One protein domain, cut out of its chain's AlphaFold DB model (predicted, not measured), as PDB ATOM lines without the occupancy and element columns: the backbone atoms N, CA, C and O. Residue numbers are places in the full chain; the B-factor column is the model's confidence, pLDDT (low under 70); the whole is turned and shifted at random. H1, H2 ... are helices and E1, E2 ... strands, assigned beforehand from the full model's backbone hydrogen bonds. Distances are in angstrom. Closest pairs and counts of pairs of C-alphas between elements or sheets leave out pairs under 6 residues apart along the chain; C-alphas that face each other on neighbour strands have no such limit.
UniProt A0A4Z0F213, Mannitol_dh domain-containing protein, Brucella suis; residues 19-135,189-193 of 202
ATOM      1  N   SER A  19      15.672  -3.972  -9.999       95.69
ATOM      2  CA  SER A  19      16.043  -4.534 -11.300       95.69
ATOM      3  C   SER A  19      16.596  -5.962 -11.222       95.69
ATOM      4  O   SER A  19      16.627  -6.652 -12.240       95.69
ATOM      5  N   VAL A  20      17.032  -6.420 -10.043       97.44
ATOM      6  CA  VAL A  20      17.523  -7.783  -9.827       97.44
ATOM      7  C   VAL A  20      16.340  -8.686  -9.505       97.44
ATOM      8  O   VAL A  20      15.640  -8.493  -8.514       97.44
ATOM      9  N   LYS A  21      16.125  -9.718 -10.324       97.62
ATOM     10  CA  LYS A  21      15.096 -10.719 -10.042       97.62
ATOM     11  C   LYS A  21      15.547 -11.607  -8.884       97.62
ATOM     12  O   LYS A  21      16.657 -12.132  -8.916       97.62
ATOM     13  N   VAL A  22      14.684 -11.815  -7.899       97.50
ATOM     14  CA  VAL A  22      14.941 -12.686  -6.742       97.50
ATOM     15  C   VAL A  22      13.961 -13.868  -6.719       97.50
ATOM     16  O   VAL A  22      12.881 -13.753  -7.307       97.50
ATOM     17  N   PRO A  23      14.309 -15.001  -6.076       96.62
ATOM     18  CA  PRO A  23      13.384 -16.109  -5.856       96.62
ATOM     19  C   PRO A  23      12.064 -15.641  -5.230       96.62
ATOM     20  O   PRO A  23      12.063 -14.988  -4.190       96.62
ATOM     21  N   ALA A  24      10.935 -15.990  -5.854       94.44
ATOM     22  CA  ALA A  24       9.595 -15.655  -5.350       94.44
ATOM     23  C   ALA A  24       9.012 -16.734  -4.414       94.44
ATOM     24  O   ALA A  24       7.841 -16.681  -4.047       94.44
ATOM     25  N   TYR A  25       9.821 -17.732  -4.063       96.75
ATOM     26  CA  TYR A  25       9.455 -18.863  -3.222       96.75
ATOM     27  C   TYR A  25      10.258 -18.843  -1.918       96.75
ATOM     28  O   TYR A  25      11.389 -18.360  -1.866       96.75
ATOM     29  N   ASP A  26       9.675 -19.398  -0.857       96.50
ATOM     30  CA  ASP A  26      10.350 -19.552   0.429       96.50
ATOM     31  C   ASP A  26      11.346 -20.713   0.361       96.50
ATOM     32  O   ASP A  26      10.962 -21.886   0.343       96.50
ATOM     33  N   ARG A  27      12.639 -20.376   0.332       97.00
ATOM     34  CA  ARG A  27      13.732 -21.354   0.250       97.00
ATOM     35  C   ARG A  27      13.745 -22.332   1.424       97.00
ATOM     36  O   ARG A  27      14.126 -23.478   1.232       97.00
ATOM     37  N   SER A  28      13.274 -21.929   2.607       96.75
ATOM     38  CA  SER A  28      13.250 -22.807   3.785       96.75
ATOM     39  C   SER A  28      12.255 -23.967   3.663       96.75
ATOM     40  O   SER A  28      12.338 -24.937   4.413       96.75
ATOM     41  N   ARG A  29      11.321 -23.886   2.707       97.38
ATOM     42  CA  ARG A  29      10.286 -24.900   2.457       97.38
ATOM     43  C   ARG A  29      10.646 -25.872   1.338       97.38
ATOM     44  O   ARG A  29       9.822 -26.730   1.011       97.38
ATOM     45  N   ILE A  30      11.818 -25.715   0.724       98.12
ATOM     46  CA  ILE A  30      12.246 -26.520  -0.416       98.12
ATOM     47  C   ILE A  30      12.845 -27.837   0.074       98.12
ATOM     48  O   ILE A  30      13.786 -27.849   0.863       98.12
ATOM     49  N   THR A  31      12.324 -28.954  -0.425       97.31
ATOM     50  CA  THR A  31      12.911 -30.280  -0.238       97.31
ATOM     51  C   THR A  31      13.752 -30.660  -1.451       97.31
ATOM     52  O   THR A  31      13.560 -30.157  -2.564       97.31
ATOM     53  N   THR A  32      14.748 -31.517  -1.229       96.25
ATOM     54  CA  THR A  32      15.669 -31.924  -2.293       96.25
ATOM     55  C   THR A  32      15.064 -33.049  -3.116       96.25
ATOM     56  O   THR A  32      14.770 -34.115  -2.588       96.25
ATOM     57  N   GLY A  33      14.947 -32.810  -4.422       97.38
ATOM     58  CA  GLY A  33      14.514 -33.806  -5.402       97.38
ATOM     59  C   GLY A  33      15.598 -34.204  -6.397       97.38
ATOM     60  O   GLY A  33      15.405 -35.155  -7.158       97.38
ATOM     61  N   ILE A  34      16.719 -33.473  -6.426       98.31
ATOM     62  CA  ILE A  34      17.765 -33.617  -7.440       98.31
ATOM     63  C   ILE A  34      19.141 -33.667  -6.771       98.31
ATOM     64  O   ILE A  34      19.541 -32.722  -6.091       98.31
ATOM     65  N   ALA A  35      19.912 -34.714  -7.057       98.00
ATOM     66  CA  ALA A  35      21.358 -34.720  -6.852       98.00
ATOM     67  C   ALA A  35      22.059 -34.383  -8.181       98.00
ATOM     68  O   ALA A  35      21.763 -34.999  -9.210       98.00
ATOM     69  N   HIS A  36      22.974 -33.409  -8.193       97.94
ATOM     70  CA  HIS A  36      23.711 -33.024  -9.404       97.94
ATOM     71  C   HIS A  36      25.219 -33.257  -9.277       97.94
ATOM     72  O   HIS A  36      25.900 -32.560  -8.527       97.94
ATOM     73  N   LEU A  37      25.766 -34.183 -10.065       95.62
ATOM     74  CA  LEU A  37      27.192 -34.505 -10.097       95.62
ATOM     75  C   LEU A  37      27.938 -33.591 -11.079       95.62
ATOM     76  O   LEU A  37      27.746 -33.656 -12.294       95.62
ATOM     77  N   GLY A  38      28.834 -32.760 -10.548       93.94
ATOM     78  CA  GLY A  38      29.573 -31.762 -11.320       93.94
ATOM     79  C   GLY A  38      28.897 -30.394 -11.295       93.94
ATOM     80  O   GLY A  38      28.365 -29.935 -12.291       93.94
ATOM     81  N   ILE A  39      28.949 -29.687 -10.166       94.75
ATOM     82  CA  ILE A  39      28.350 -28.348 -10.000       94.75
ATOM     83  C   ILE A  39      29.145 -27.219 -10.701       94.75
ATOM     84  O   ILE A  39      29.602 -26.255 -10.088       94.75
ATOM     85  N   GLY A  40      29.347 -27.333 -12.013       93.88
ATOM     86  CA  GLY A  40      30.085 -26.361 -12.822       93.88
ATOM     87  C   GLY A  40      29.295 -25.094 -13.175       93.88
ATOM     88  O   GLY A  40      28.117 -24.942 -12.849       93.88
ATOM     89  N   ALA A  41      29.944 -24.182 -13.909       94.50
ATOM     90  CA  ALA A  41      29.311 -22.954 -14.400       94.50
ATOM     91  C   ALA A  41      28.116 -23.239 -15.329       94.50
ATOM     92  O   ALA A  41      27.079 -22.599 -15.191       94.50
ATOM     93  N   PHE A  42      28.228 -24.236 -16.216       94.94
ATOM     94  CA  PHE A  42      27.130 -24.627 -17.106       94.94
ATOM     95  C   PHE A  42      25.907 -25.116 -16.325       94.94
ATOM     96  O   PHE A  42      24.791 -24.696 -16.614       94.94
ATOM     97  N   HIS A  43      26.113 -25.933 -15.289       97.44
ATOM     98  CA  HIS A  43      25.014 -26.385 -14.448       97.44
ATOM     99  C   HIS A  43      24.257 -25.224 -13.805       97.44
ATOM    100  O   HIS A  43      23.032 -25.128 -13.916       97.44
ATOM    101  N   ARG A  44      25.012 -24.305 -13.195       98.06
ATOM    102  CA  ARG A  44      24.467 -23.107 -12.555       98.06
ATOM    103  C   ARG A  44      23.780 -22.168 -13.553       98.06
ATOM    104  O   ARG A  44      22.771 -21.552 -13.226       98.06
ATOM    105  N   ALA A  45      24.275 -22.068 -14.780       97.75
ATOM    106  CA  ALA A  45      23.640 -21.244 -15.804       97.75
ATOM    107  C   ALA A  45      22.407 -21.902 -16.450       97.75
ATOM    108  O   ALA A  45      21.598 -21.198 -17.046       97.75
ATOM    109  N   HIS A  46      22.260 -23.230 -16.347       97.50
ATOM    110  CA  HIS A  46      21.252 -23.984 -17.091       97.50
ATOM    111  C   HIS A  46      20.296 -24.776 -16.190       97.50
ATOM    112  O   HIS A  46      19.185 -24.319 -15.937       97.50
ATOM    113  N   GLN A  47      20.673 -25.971 -15.707       98.19
ATOM    114  CA  GLN A  47      19.710 -26.835 -15.004       98.19
ATOM    115  C   GLN A  47      19.238 -26.214 -13.684       98.19
ATOM    116  O   GLN A  47      18.049 -26.283 -13.377       98.19
ATOM    117  N   ALA A  48      20.134 -25.558 -12.941       98.44
ATOM    118  CA  ALA A  48      19.750 -24.844 -11.726       98.44
ATOM    119  C   ALA A  48      18.796 -23.677 -12.029       98.44
ATOM    120  O   ALA A  48      17.771 -23.549 -11.372       98.44
ATOM    121  N   ALA A  49      19.051 -22.901 -13.088       98.25
ATOM    122  CA  ALA A  49      18.183 -21.790 -13.487       98.25
ATOM    123  C   ALA A  49      16.769 -22.242 -13.903       98.25
ATOM    124  O   ALA A  49      15.780 -21.615 -13.525       98.25
ATOM    125  N   TYR A  50      16.650 -23.355 -14.635       98.19
ATOM    126  CA  TYR A  50      15.341 -23.935 -14.957       98.19
ATOM    127  C   TYR A  50      14.639 -24.512 -13.727       98.19
ATOM    128  O   TYR A  50      13.430 -24.357 -13.580       98.19
ATOM    129  N   THR A  51      15.389 -25.133 -12.820       98.38
ATOM    130  CA  THR A  51      14.829 -25.648 -11.565       98.38
ATOM    131  C   THR A  51      14.301 -24.508 -10.695       98.38
ATOM    132  O   THR A  51      13.197 -24.594 -10.176       98.38
ATOM    133  N   ASP A  52      15.028 -23.394 -10.605       98.50
ATOM    134  CA  ASP A  52      14.597 -22.169  -9.920       98.50
ATOM    135  C   ASP A  52      13.275 -21.614 -10.481       98.50
ATOM    136  O   ASP A  52      12.389 -21.200  -9.726       98.50
ATOM    137  N   ALA A  53      13.091 -21.681 -11.803       97.88
ATOM    138  CA  ALA A  53      11.833 -21.317 -12.448       97.88
ATOM    139  C   ALA A  53      10.679 -22.276 -12.088       97.88
ATOM    140  O   ALA A  53       9.563 -21.812 -11.858       97.88
ATOM    141  N   VAL A  54      10.937 -23.585 -11.974       97.94
ATOM    142  CA  VAL A  54       9.947 -24.581 -11.509       97.94
ATOM    143  C   VAL A  54       9.571 -24.361 -10.041       97.94
ATOM    144  O   VAL A  54       8.404 -24.481  -9.670       97.94
ATOM    145  N   LEU A  55      10.532 -24.003  -9.189       98.25
ATOM    146  CA  LEU A  55      10.235 -23.666  -7.794       98.25
ATOM    147  C   LEU A  55       9.388 -22.387  -7.708       98.25
ATOM    148  O   LEU A  55       8.412 -22.316  -6.964       98.25
ATOM    149  N   THR A  56       9.689 -21.406  -8.560       97.12
ATOM    150  CA  THR A  56       8.889 -20.180  -8.701       97.12
ATOM    151  C   THR A  56       7.451 -20.463  -9.147       97.12
ATOM    152  O   THR A  56       6.545 -19.738  -8.746       97.12
ATOM    153  N   SER A  57       7.199 -21.526  -9.921       96.12
ATOM    154  CA  SER A  57       5.834 -21.903 -10.320       96.12
ATOM    155  C   SER A  57       5.026 -22.607  -9.217       96.12
ATOM    156  O   SER A  57       3.929 -23.089  -9.488       96.12
ATOM    157  N   GLY A  58       5.547 -22.680  -7.987       95.62
ATOM    158  CA  GLY A  58       4.837 -23.180  -6.806       95.62
ATOM    159  C   GLY A  58       5.242 -24.582  -6.354       95.62
ATOM    160  O   GLY A  58       4.734 -25.058  -5.341       95.62
ATOM    161  N   SER A  59       6.162 -25.244  -7.061       96.31
ATOM    162  CA  SER A  59       6.731 -26.501  -6.579       96.31
ATOM    163  C   SER A  59       7.719 -26.241  -5.446       96.31
ATOM    164  O   SER A  59       8.474 -25.276  -5.481       96.31
ATOM    165  N   ASN A  60       7.798 -27.152  -4.482       97.12
ATOM    166  CA  ASN A  60       8.799 -27.106  -3.418       97.12
ATOM    167  C   ASN A  60       9.703 -28.344  -3.370       97.12
ATOM    168  O   ASN A  60      10.618 -28.382  -2.565       97.12
ATOM    169  N   GLU A  61       9.490 -29.334  -4.234       97.25
ATOM    170  CA  GLU A  61      10.125 -30.648  -4.078       97.25
ATOM    171  C   GLU A  61      11.364 -30.895  -4.956       97.25
ATOM    172  O   GLU A  61      11.851 -32.022  -5.060       97.25
ATOM    173  N   TRP A  62      11.827 -29.875  -5.679       98.00
ATOM    174  CA  TRP A  62      12.873 -30.015  -6.700       98.00
ATOM    175  C   TRP A  62      14.169 -29.290  -6.337       98.00
ATOM    176  O   TRP A  62      14.963 -28.978  -7.217       98.00
ATOM    177  N   GLY A  63      14.411 -29.032  -5.050       98.44
ATOM    178  CA  GLY A  63      15.692 -28.504  -4.590       98.44
ATOM    179  C   GLY A  63      16.866 -29.364  -5.065       98.44
ATOM    180  O   GLY A  63      16.737 -30.583  -5.226       98.44
ATOM    181  N   ILE A  64      18.004 -28.715  -5.301       98.75
ATOM    182  CA  ILE A  64      19.220 -29.356  -5.802       98.75
ATOM    183  C   ILE A  64      20.240 -29.465  -4.674       98.75
ATOM    184  O   ILE A  64      20.612 -28.456  -4.074       98.75
ATOM    185  N   VAL A  65      20.779 -30.665  -4.476       98.69
ATOM    186  CA  VAL A  65      22.075 -30.845  -3.818       98.69
ATOM    187  C   VAL A  65      23.136 -31.042  -4.891       98.69
ATOM    188  O   VAL A  65      23.127 -32.017  -5.647       98.69
ATOM    189  N   GLY A  66      24.049 -30.079  -4.988       98.06
ATOM    190  CA  GLY A  66      25.187 -30.164  -5.890       98.06
ATOM    191  C   GLY A  66      26.293 -31.035  -5.307       98.06
ATOM    192  O   GLY A  66      26.503 -31.064  -4.101       98.06
ATOM    193  N   VAL A  67      27.048 -31.711  -6.163       97.69
ATOM    194  CA  VAL A  67      28.216 -32.497  -5.768       97.69
ATOM    195  C   VAL A  67      29.416 -32.036  -6.584       97.69
ATOM    196  O   VAL A  67      29.462 -32.181  -7.810       97.69
ATOM    197  N   SER A  68      30.410 -31.474  -5.905       94.81
ATOM    198  CA  SER A  68      31.733 -31.268  -6.478       94.81
ATOM    199  C   SER A  68      32.535 -32.558  -6.371       94.81
ATOM    200  O   SER A  68      32.750 -33.085  -5.286       94.81
ATOM    201  N   LEU A  69      33.017 -33.061  -7.504       89.81
ATOM    202  CA  LEU A  69      33.749 -34.330  -7.553       89.81
ATOM    203  C   LEU A  69      35.243 -34.187  -7.238       89.81
ATOM    204  O   LEU A  69      35.945 -35.190  -7.162       89.81
ATOM    205  N   ARG A  70      35.762 -32.956  -7.133       87.06
ATOM    206  CA  ARG A  70      37.216 -32.722  -7.073       87.06
ATOM    207  C   ARG A  70      37.657 -31.711  -6.027       87.06
ATOM    208  O   ARG A  70      38.627 -31.979  -5.326       87.06
ATOM    209  N   ARG A  71      37.034 -30.531  -5.983       91.69
ATOM    210  CA  ARG A  71      37.540 -29.387  -5.207       91.69
ATOM    211  C   ARG A  71      36.427 -28.646  -4.463       91.69
ATOM    212  O   ARG A  71      35.317 -28.573  -4.999       91.69
ATOM    213  N   PRO A  72      36.709 -28.065  -3.288       96.56
ATOM    214  CA  PRO A  72      35.702 -27.384  -2.484       96.56
ATOM    215  C   PRO A  72      35.384 -25.958  -2.948       96.56
ATOM    216  O   PRO A  72      34.374 -25.422  -2.514       96.56
ATOM    217  N   ASP A  73      36.150 -25.360  -3.872       96.69
ATOM    218  CA  ASP A  73      36.081 -23.917  -4.175       96.69
ATOM    219  C   ASP A  73      34.659 -23.402  -4.458       96.69
ATOM    220  O   ASP A  73      34.269 -22.327  -4.012       96.69
ATOM    221  N   THR A  74      33.856 -24.177  -5.199       96.12
ATOM    222  CA  THR A  74      32.459 -23.805  -5.488       96.12
ATOM    223  C   THR A  74      31.560 -23.919  -4.256       96.12
ATOM    224  O   THR A  74      30.699 -23.062  -4.076       96.12
ATOM    225  N   ARG A  75      31.751 -24.943  -3.412       97.75
ATOM    226  CA  ARG A  75      31.033 -25.086  -2.137       97.75
ATOM    227  C   ARG A  75      31.373 -23.908  -1.237       97.75
ATOM    228  O   ARG A  75      30.466 -23.200  -0.826       97.75
ATOM    229  N   ASP A  76      32.657 -23.646  -1.018       97.69
ATOM    230  CA  ASP A  76      33.130 -22.589  -0.118       97.69
ATOM    231  C   ASP A  76      32.630 -21.201  -0.552       97.69
ATOM    232  O   ASP A  76      32.193 -20.398   0.273       97.69
ATOM    233  N   ALA A  77      32.644 -20.923  -1.863       96.50
ATOM    234  CA  ALA A  77      32.180 -19.649  -2.407       96.50
ATOM    235  C   ALA A  77      30.665 -19.434  -2.260       96.50
ATOM    236  O   ALA A  77      30.234 -18.292  -2.091       96.50
ATOM    237  N   LEU A  78      29.863 -20.500  -2.355       97.75
ATOM    238  CA  LEU A  78      28.400 -20.412  -2.311       97.75
ATOM    239  C   LEU A  78      27.830 -20.604  -0.904       97.75
ATOM    240  O   LEU A  78      26.831 -19.972  -0.581       97.75
ATOM    241  N   GLN A  79      28.475 -21.392  -0.046       97.62
ATOM    242  CA  GLN A  79      28.012 -21.665   1.316       97.62
ATOM    243  C   GLN A  79      27.915 -20.388   2.157       97.62
ATOM    244  O   GLN A  79      26.942 -20.167   2.869       97.62
ATOM    245  N   ILE A  80      28.886 -19.480   2.023       96.81
ATOM    246  CA  ILE A  80      28.859 -18.177   2.711       96.81
ATOM    247  C   ILE A  80      27.760 -17.229   2.195       96.81
ATOM    248  O   ILE A  80      27.639 -16.107   2.690       96.81
ATOM    249  N   GLN A  81      27.013 -17.643   1.169       97.88
ATOM    250  CA  GLN A  81      25.890 -16.921   0.569       97.88
ATOM    251  C   GLN A  81      24.574 -17.692   0.707       97.88
ATOM    252  O   GLN A  81      23.642 -17.433  -0.053       97.88
ATOM    253  N   ASP A  82      24.495 -18.654   1.630       98.31
ATOM    254  CA  ASP A  82      23.360 -19.571   1.759       98.31
ATOM    255  C   ASP A  82      23.039 -20.268   0.425       98.31
ATOM    256  O   ASP A  82      21.886 -20.318  -0.001       98.31
ATOM    257  N   GLU A  83      24.069 -20.702  -0.306       98.50
ATOM    258  CA  GLU A  83      23.982 -21.376  -1.609       98.50
ATOM    259  C   GLU A  83      23.399 -20.516  -2.749       98.50
ATOM    260  O   GLU A  83      23.160 -21.008  -3.856       98.50
ATOM    261  N   LEU A  84      23.220 -19.213  -2.519       98.50
ATOM    262  CA  LEU A  84      22.755 -18.267  -3.528       98.50
ATOM    263  C   LEU A  84      23.885 -17.835  -4.456       98.50
ATOM    264  O   LEU A  84      25.031 -17.621  -4.048       98.50
ATOM    265  N   TYR A  85      23.530 -17.579  -5.710       98.44
ATOM    266  CA  TYR A  85      24.396 -16.900  -6.668       98.44
ATOM    267  C   TYR A  85      23.578 -16.064  -7.646       98.44
ATOM    268  O   TYR A  85      22.372 -16.249  -7.791       98.44
ATOM    269  N   THR A  86      24.255 -15.160  -8.348       98.06
ATOM    270  CA  THR A  86      23.645 -14.345  -9.399       98.06
ATOM    271  C   THR A  86      23.946 -14.941 -10.769       98.06
ATOM    272  O   THR A  86      25.102 -15.189 -11.114       98.06
ATOM    273  N   LEU A  87      22.904 -15.138 -11.567       98.31
ATOM    274  CA  LEU A  87      22.969 -15.399 -12.994       98.31
ATOM    275  C   LEU A  87      22.867 -14.070 -13.749       98.31
ATOM    276  O   LEU A  87      21.867 -13.363 -13.629       98.31
ATOM    277  N   ALA A  88      23.894 -13.751 -14.536       97.81
ATOM    278  CA  ALA A  88      23.871 -12.636 -15.475       97.81
ATOM    279  C   ALA A  88      23.527 -13.152 -16.877       97.81
ATOM    280  O   ALA A  88      24.262 -13.964 -17.441       97.81
ATOM    281  N   ILE A  89      22.411 -12.684 -17.428       97.00
ATOM    282  CA  ILE A  89      21.955 -12.990 -18.786       97.00
ATOM    283  C   ILE A  89      22.250 -11.763 -19.640       97.00
ATOM    284  O   ILE A  89      21.733 -10.683 -19.354       97.00
ATOM    285  N   ARG A  90      23.091 -11.928 -20.662       96.56
ATOM    286  CA  ARG A  90      23.535 -10.841 -21.539       96.56
ATOM    287  C   ARG A  90      23.094 -11.093 -22.972       96.56
ATOM    288  O   ARG A  90      23.285 -12.197 -23.476       96.56
ATOM    289  N   ASP A  91      22.537 -10.065 -23.598       94.75
ATOM    290  CA  ASP A  91      22.129 -10.054 -25.003       94.75
ATOM    291  C   ASP A  91      22.424  -8.668 -25.592       94.75
ATOM    292  O   ASP A  91      21.778  -7.678 -25.230       94.75
ATOM    293  N   GLY A  92      23.470  -8.580 -26.419       94.56
ATOM    294  CA  GLY A  92      24.050  -7.304 -26.845       94.56
ATOM    295  C   GLY A  92      24.462  -6.436 -25.649       94.56
ATOM    296  O   GLY A  92      25.166  -6.903 -24.753       94.56
ATOM    297  N   ASP A  93      23.976  -5.194 -25.623       93.50
ATOM    298  CA  ASP A  93      24.204  -4.235 -24.530       93.50
ATOM    299  C   ASP A  93      23.252  -4.430 -23.335       93.50
ATOM    300  O   ASP A  93      23.348  -3.719 -22.332       93.50
ATOM    301  N   SER A  94      22.309  -5.375 -23.418       94.62
ATOM    302  CA  SER A  94      21.369  -5.642 -22.330       94.62
ATOM    303  C   SER A  94      21.932  -6.656 -21.332       94.62
ATOM    304  O   SER A  94      22.475  -7.694 -21.710       94.62
ATOM    305  N   GLU A  95      21.763  -6.373 -20.038       96.88
ATOM    306  CA  GLU A  95      22.091  -7.287 -18.944       96.88
ATOM    307  C   GLU A  95      20.893  -7.425 -18.001       96.88
ATOM    308  O   GLU A  95      20.297  -6.440 -17.563       96.88
ATOM    309  N   LYS A  96      20.545  -8.671 -17.676       97.19
ATOM    310  CA  LYS A  96      19.550  -9.010 -16.657       97.19
ATOM    311  C   LYS A  96      20.211  -9.856 -15.583       97.19
ATOM    312  O   LYS A  96      20.859 -10.857 -15.890       97.19
ATOM    313  N   LEU A  97      20.013  -9.471 -14.328       98.00
ATOM    314  CA  LEU A  97      20.527 -10.191 -13.171       98.00
ATOM    315  C   LEU A  97      19.383 -10.931 -12.477       98.00
ATOM    316  O   LEU A  97      18.344 -10.343 -12.175       98.00
ATOM    317  N   GLN A  98      19.587 -12.217 -12.209       98.12
ATOM    318  CA  GLN A  98      18.668 -13.045 -11.433       98.12
ATOM    319  C   GLN A  98      19.440 -13.757 -10.326       98.12
ATOM    320  O   GLN A  98      20.437 -14.420 -10.592       98.12
ATOM    321  N   VAL A  99      18.973 -13.654  -9.089       98.50
ATOM    322  CA  VAL A  99      19.429 -14.507  -7.993       98.50
ATOM    323  C   VAL A  99      18.802 -15.887  -8.162       98.50
ATOM    324  O   VAL A  99      17.589 -16.000  -8.324       98.50
ATOM    325  N   ILE A 100      19.630 -16.925  -8.119       98.69
ATOM    326  CA  ILE A 100      19.202 -18.322  -8.164       98.69
ATOM    327  C   ILE A 100      19.301 -18.918  -6.763       98.69
ATOM    328  O   ILE A 100      20.340 -18.794  -6.110       98.69
ATOM    329  N   GLY A 101      18.225 -19.570  -6.320       98.31
ATOM    330  CA  GLY A 101      18.108 -20.170  -4.988       98.31
ATOM    331  C   GLY A 101      17.761 -21.654  -4.974       98.31
ATOM    332  O   GLY A 101      17.509 -22.196  -3.897       98.31
ATOM    333  N   SER A 102      17.751 -22.311  -6.139       98.69
ATOM    334  CA  SER A 102      17.361 -23.718  -6.278       98.69
ATOM    335  C   SER A 102      18.359 -24.696  -5.657       98.69
ATOM    336  O   SER A 102      17.988 -25.824  -5.333       98.69
ATOM    337  N   ILE A 103      19.615 -24.280  -5.477       98.62
ATOM    338  CA  ILE A 103      20.652 -25.063  -4.799       98.62
ATOM    339  C   ILE A 103      20.445 -24.922  -3.288       98.62
ATOM    340  O   ILE A 103      20.391 -23.807  -2.771       98.62
ATOM    341  N   GLN A 104      20.284 -26.057  -2.612       98.19
ATOM    342  CA  GLN A 104      20.032 -26.142  -1.168       98.19
ATOM    343  C   GLN A 104      21.289 -26.504  -0.378       98.19
ATOM    344  O   GLN A 104      21.412 -26.136   0.781       98.19
ATOM    345  N   ASN A 105      22.208 -27.256  -0.987       98.19
ATOM    346  CA  ASN A 105      23.484 -27.628  -0.384       98.19
ATOM    347  C   ASN A 105      24.484 -28.039  -1.477       98.19
ATOM    348  O   ASN A 105      24.092 -28.384  -2.599       98.19
ATOM    349  N   ILE A 106      25.775 -28.044  -1.146       98.50
ATOM    350  CA  ILE A 106      26.842 -28.541  -2.011       98.50
ATOM    351  C   ILE A 106      27.756 -29.470  -1.214       98.50
ATOM    352  O   ILE A 106      28.401 -29.056  -0.255       98.50
ATOM    353  N   LEU A 107      27.861 -30.719  -1.658       98.31
ATOM    354  CA  LEU A 107      28.786 -31.709  -1.117       98.31
ATOM    355  C   LEU A 107      30.094 -31.724  -1.912       98.31
ATOM    356  O   LEU A 107      30.123 -31.432  -3.112       98.31
ATOM    357  N   VAL A 108      31.181 -32.119  -1.255       97.56
ATOM    358  CA  VAL A 108      32.489 -32.342  -1.881       97.56
ATOM    359  C   VAL A 108      32.802 -33.827  -1.758       97.56
ATOM    360  O   VAL A 108      33.100 -34.312  -0.673       97.56
ATOM    361  N   ALA A 109      32.708 -34.562  -2.868       92.44
ATOM    362  CA  ALA A 109      32.752 -36.023  -2.847       92.44
ATOM    363  C   ALA A 109      34.026 -36.592  -2.196       92.44
ATOM    364  O   ALA A 109      33.894 -37.530  -1.422       92.44
ATOM    365  N   PRO A 110      35.239 -36.036  -2.415       90.94
ATOM    366  CA  PRO A 110      36.428 -36.505  -1.701       90.94
ATOM    367  C   PRO A 110      36.432 -36.253  -0.182       90.94
ATOM    368  O   PRO A 110      37.190 -36.919   0.516       90.94
ATOM    369  N   GLU A 111      35.652 -35.289   0.323       94.62
ATOM    370  CA  GLU A 111      35.569 -34.972   1.760       94.62
ATOM    371  C   GLU A 111      34.582 -35.898   2.477       94.62
ATOM    372  O   GLU A 111      34.885 -36.387   3.563       94.62
ATOM    373  N   ASP A 112      33.430 -36.166   1.856       92.12
ATOM    374  CA  ASP A 112      32.406 -37.059   2.404       92.12
ATOM    375  C   ASP A 112      31.686 -37.852   1.296       92.12
ATOM    376  O   ASP A 112      30.610 -37.467   0.820       92.12
ATOM    377  N   PRO A 113      32.266 -38.982   0.855       88.25
ATOM    378  CA  PRO A 113      31.636 -39.830  -0.150       88.25
ATOM    379  C   PRO A 113      30.344 -40.492   0.337       88.25
ATOM    380  O   PRO A 113      29.475 -40.814  -0.475       88.25
ATOM    381  N   GLN A 114      30.207 -40.712   1.649       89.19
ATOM    382  CA  GLN A 114      29.015 -41.343   2.205       89.19
ATOM    383  C   GLN A 114      27.823 -40.393   2.113       89.19
ATOM    384  O   GLN A 114      26.773 -40.813   1.641       89.19
ATOM    385  N   ALA A 115      28.001 -39.107   2.433       94.62
ATOM    386  CA  ALA A 115      26.949 -38.106   2.262       94.62
ATOM    387  C   ALA A 115      26.464 -38.003   0.804       94.62
ATOM    388  O   ALA A 115      25.275 -37.793   0.558       94.62
ATOM    389  N   VAL A 116      27.359 -38.191  -0.176       93.94
ATOM    390  CA  VAL A 116      26.985 -38.236  -1.601       93.94
ATOM    391  C   VAL A 116      26.081 -39.434  -1.901       93.94
ATOM    392  O   VAL A 116      25.079 -39.295  -2.600       93.94
ATOM    393  N   LEU A 117      26.397 -40.611  -1.364       90.12
ATOM    394  CA  LEU A 117      25.554 -41.796  -1.538       90.12
ATOM    395  C   LEU A 117      24.228 -41.666  -0.798       90.12
ATOM    396  O   LEU A 117      23.192 -42.051  -1.339       90.12
ATOM    397  N   ASP A 118      24.246 -41.096   0.401       93.56
ATOM    398  CA  ASP A 118      23.051 -40.875   1.203       93.56
ATOM    399  C   ASP A 118      22.082 -39.943   0.465       93.56
ATOM    400  O   ASP A 118      20.905 -40.272   0.344       93.56
ATOM    401  N   ILE A 119      22.564 -38.847  -0.140       95.75
ATOM    402  CA  ILE A 119      21.685 -37.970  -0.924       95.75
ATOM    403  C   ILE A 119      21.216 -38.616  -2.230       95.75
ATOM    404  O   ILE A 119      20.055 -38.460  -2.599       95.75
ATOM    405  N   MET A 120      22.075 -39.374  -2.922       92.38
ATOM    406  CA  MET A 120      21.698 -40.088  -4.150       92.38
ATOM    407  C   MET A 120      20.701 -41.223  -3.897       92.38
ATOM    408  O   MET A 120      19.983 -41.609  -4.814       92.38
ATOM    409  N   SER A 121      20.678 -41.776  -2.684       90.31
ATOM    410  CA  SER A 121      19.786 -42.866  -2.279       90.31
ATOM    411  C   SER A 121      18.583 -42.412  -1.456       90.31
ATOM    412  O   SER A 121      17.727 -43.240  -1.130       90.31
ATOM    413  N   HIS A 122      18.509 -41.122  -1.125       93.12
ATOM    414  CA  HIS A 122      17.422 -40.554  -0.345       93.12
ATOM    415  C   HIS A 122      16.080 -40.770  -1.067       93.12
ATOM    416  O   HIS A 122      16.010 -40.541  -2.275       93.12
ATOM    417  N   PRO A 123      15.001 -41.177  -0.368       91.81
ATOM    418  CA  PRO A 123      13.710 -41.468  -0.999       91.81
ATOM    419  C   PRO A 123      13.109 -40.280  -1.767       91.81
ATOM    420  O   PRO A 123      12.422 -40.489  -2.765       91.81
ATOM    421  N   ASP A 124      13.402 -39.051  -1.337       93.81
ATOM    422  CA  ASP A 124      12.916 -37.833  -2.002       93.81
ATOM    423  C   ASP A 124      13.756 -37.437  -3.228       93.81
ATOM    424  O   ASP A 124      13.268 -36.723  -4.111       93.81
ATOM    425  N   THR A 125      15.000 -37.926  -3.335       95.44
ATOM    426  CA  THR A 125      15.851 -37.680  -4.503       95.44
ATOM    427  C   THR A 125      15.328 -38.506  -5.661       95.44
ATOM    428  O   THR A 125      15.563 -39.699  -5.742       95.44
ATOM    429  N   ARG A 126      14.626 -37.870  -6.592       95.31
ATOM    430  CA  ARG A 126      13.998 -38.545  -7.736       95.31
ATOM    431  C   ARG A 126      14.851 -38.484  -8.994       95.31
ATOM    432  O   ARG A 126      14.595 -39.237  -9.926       95.31
ATOM    433  N   ILE A 127      15.837 -37.590  -9.050       95.81
ATOM    434  CA  ILE A 127      16.711 -37.404 -10.212       95.81
ATOM    435  C   ILE A 127      18.167 -37.358  -9.757       95.81
ATOM    436  O   ILE A 127      18.535 -36.563  -8.891       95.81
ATOM    437  N   VAL A 128      19.015 -38.136 -10.430       95.19
ATOM    438  CA  VAL A 128      20.465 -37.914 -10.427       95.19
ATOM    439  C   VAL A 128      20.844 -37.344 -11.787       95.19
ATOM    440  O   VAL A 128      20.620 -37.961 -12.826       95.19
ATOM    441  N   SER A 129      21.403 -36.141 -11.803       94.19
ATOM    442  CA  SER A 129      21.845 -35.474 -13.030       94.19
ATOM    443  C   SER A 129      23.347 -35.239 -13.006       94.19
ATOM    444  O   SER A 129      23.953 -35.204 -11.936       94.19
ATOM    445  N   LEU A 130      23.974 -35.098 -14.172       92.88
ATOM    446  CA  LEU A 130      25.425 -34.941 -14.247       92.88
ATOM    447  C   LEU A 130      25.891 -34.048 -15.396       92.88
ATOM    448  O   LEU A 130      25.391 -34.134 -16.519       92.88
ATOM    449  N   THR A 131      26.895 -33.223 -15.092       89.62
ATOM    450  CA  THR A 131      27.695 -32.451 -16.057       89.62
ATOM    451  C   THR A 131      29.194 -32.724 -15.847       89.62
ATOM    452  O   THR A 131      30.044 -31.835 -15.825       89.62
ATOM    453  N   ILE A 132      29.534 -34.003 -15.678       80.75
ATOM    454  CA  ILE A 132      30.918 -34.491 -15.674       80.75
ATOM    455  C   ILE A 132      31.364 -34.540 -17.131       80.75
ATOM    456  O   ILE A 132      30.672 -35.158 -17.921       80.75
ATOM    457  N   THR A 133      32.428 -33.837 -17.519       75.56
ATOM    458  CA  THR A 133      32.876 -33.716 -18.926       75.56
ATOM    459  C   THR A 133      33.045 -35.076 -19.623       75.56
ATOM    460  O   THR A 133      33.003 -36.119 -18.982       75.56
ATOM    461  N   GLU A 134      33.300 -35.110 -20.930       71.25
ATOM    462  CA  GLU A 134      33.435 -36.352 -21.714       71.25
ATOM    463  C   GLU A 134      34.450 -37.339 -21.114       71.25
ATOM    464  O   GLU A 134      34.254 -38.552 -21.156       71.25
ATOM    465  N   LYS A 135      35.509 -36.824 -20.478       69.56
ATOM    466  CA  LYS A 135      36.506 -37.642 -19.767       69.56
ATOM    467  C   LYS A 135      35.940 -38.345 -18.526       69.56
ATOM    468  O   LYS A 135      36.489 -39.350 -18.097       69.56
ATOM    469  N   PRO A 189      15.978 -42.058 -12.582       59.00
ATOM    470  CA  PRO A 189      16.410 -41.579 -13.887       59.00
ATOM    471  C   PRO A 189      17.746 -40.830 -13.775       59.00
ATOM    472  O   PRO A 189      17.886 -39.884 -12.994       59.00
ATOM    473  N   VAL A 190      18.713 -41.248 -14.596       65.56
ATOM    474  CA  VAL A 190      19.994 -40.558 -14.773       65.56
ATOM    475  C   VAL A 190      19.881 -39.616 -15.967       65.56
ATOM    476  O   VAL A 190      19.733 -40.068 -17.103       65.56
ATOM    477  N   ILE A 191      19.954 -38.307 -15.720       70.75
ATOM    478  CA  ILE A 191      19.913 -37.287 -16.777       70.75
ATOM    479  C   ILE A 191      21.329 -36.800 -17.075       70.75
ATOM    480  O   ILE A 191      22.000 -36.204 -16.230       70.75
ATOM    481  N   ILE A 192      21.763 -37.023 -18.313       68.69
ATOM    482  CA  ILE A 192      23.067 -36.592 -18.811       68.69
ATOM    483  C   ILE A 192      22.897 -35.284 -19.588       68.69
ATOM    484  O   ILE A 192      22.256 -35.266 -20.638       68.69
ATOM    485  N   CYS A 193      23.492 -34.195 -19.099       61.72
ATOM    486  CA  CYS A 193      23.480 -32.897 -19.777       61.72
ATOM    487  C   CYS A 193      24.902 -32.464 -20.130       61.72
ATOM    488  O   CYS A 193      25.509 -31.662 -19.426       61.72
TER     489      CYS A 193
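AT A GLANCE: This is residues 19 to 135 and 189 to 193 of the 202 residues of the protein "Mannitol_dh domain-containing protein" of Brucella suis (UniProt A0A4Z0F213). A strongly twisted sheet of five parallel strands has H2 and H3 over one face and H4 over the other, making three layers. On H2's side a hairpin, E3 and E4, reaches away from the sheet, and its tip, residues 90 to 95, sticks out. The printed part has 122 residues, with four named helices and seven named strands in the order E1 H1 H2 E2 H3 E3 E4 E5 H4 E6 E7; the class is mixed. The sheet's order is E5 E2 E1 E6 E7. The whole is compact, with a radius of gyration of the C-alphas of 14.1 A and spans of 44 by 32 by 28 A.

HOW THE PARTS SIT: After residues 19 to 31, with no named element, comes E1, residues 32 to 37. H1, residues 41 to 45, only grazes the sheet. H2, residues 47 to 56, runs along the strands over E2, residues 63 to 68, at a height over the sheet of 9.1 A; their closest C-alphas, Ala 48 and Ile 64, are 7.5 A apart. E1, H1 H2, E2 form a strand-helix-strand unit, parallel neighbour strands with helices between, its crossover right-handed; N 36 and O 65 are 2.9 A apart, within hydrogen-bond range. H3, residues 73 to 79, on the same face as H2, lies over E5, residues 103 to 108; their closest C-alphas, Arg 75 and Ile 106, are 5.4 A apart. E3, residues 85 to 91, and E4, residues 94 to 100, form an antiparallel hairpin, with N 87 and O 98 2.7 A apart. E4 runs on into E5 at 75 degrees, and N 104 of E5 is 2.8 A from O 64 of E2. H4, residues 113 to 121, is on the opposite face, at a height over the sheet of 9.1 A. E5, H4 and E6, residues 127 to 130, form a split right-handed unit, with E2 and E1 between its strands; N 35 and O 127 are 2.9 A apart. E7, residues 190 to 192, is an edge strand, with N 191 and O 128 3.0 A apart. In H1, H2, H3 and H4 every O i to N i+4 pair is within hydrogen-bond range.

IN THESE COORDINATES: E1 begins at C-alpha 32 (15.669, -31.924, -2.293). E3 is 19.7 A long, E4 19.1 A, E2 16.4 A and H2 14.2 A. E7 ends at C-alpha 192 (23.067, -36.592, -18.811).

THE WHOLE: The C-alphas farthest apart, Asp 93 and Gln 114, are 46.0 A apart. Residues 136 to 188 are not printed; C-alphas 135 and 189 are 21.3 A apart. Of the links printed whole, none is long. The pLDDT is under 70 at residues 135, 189 to 190 and 192 to 193.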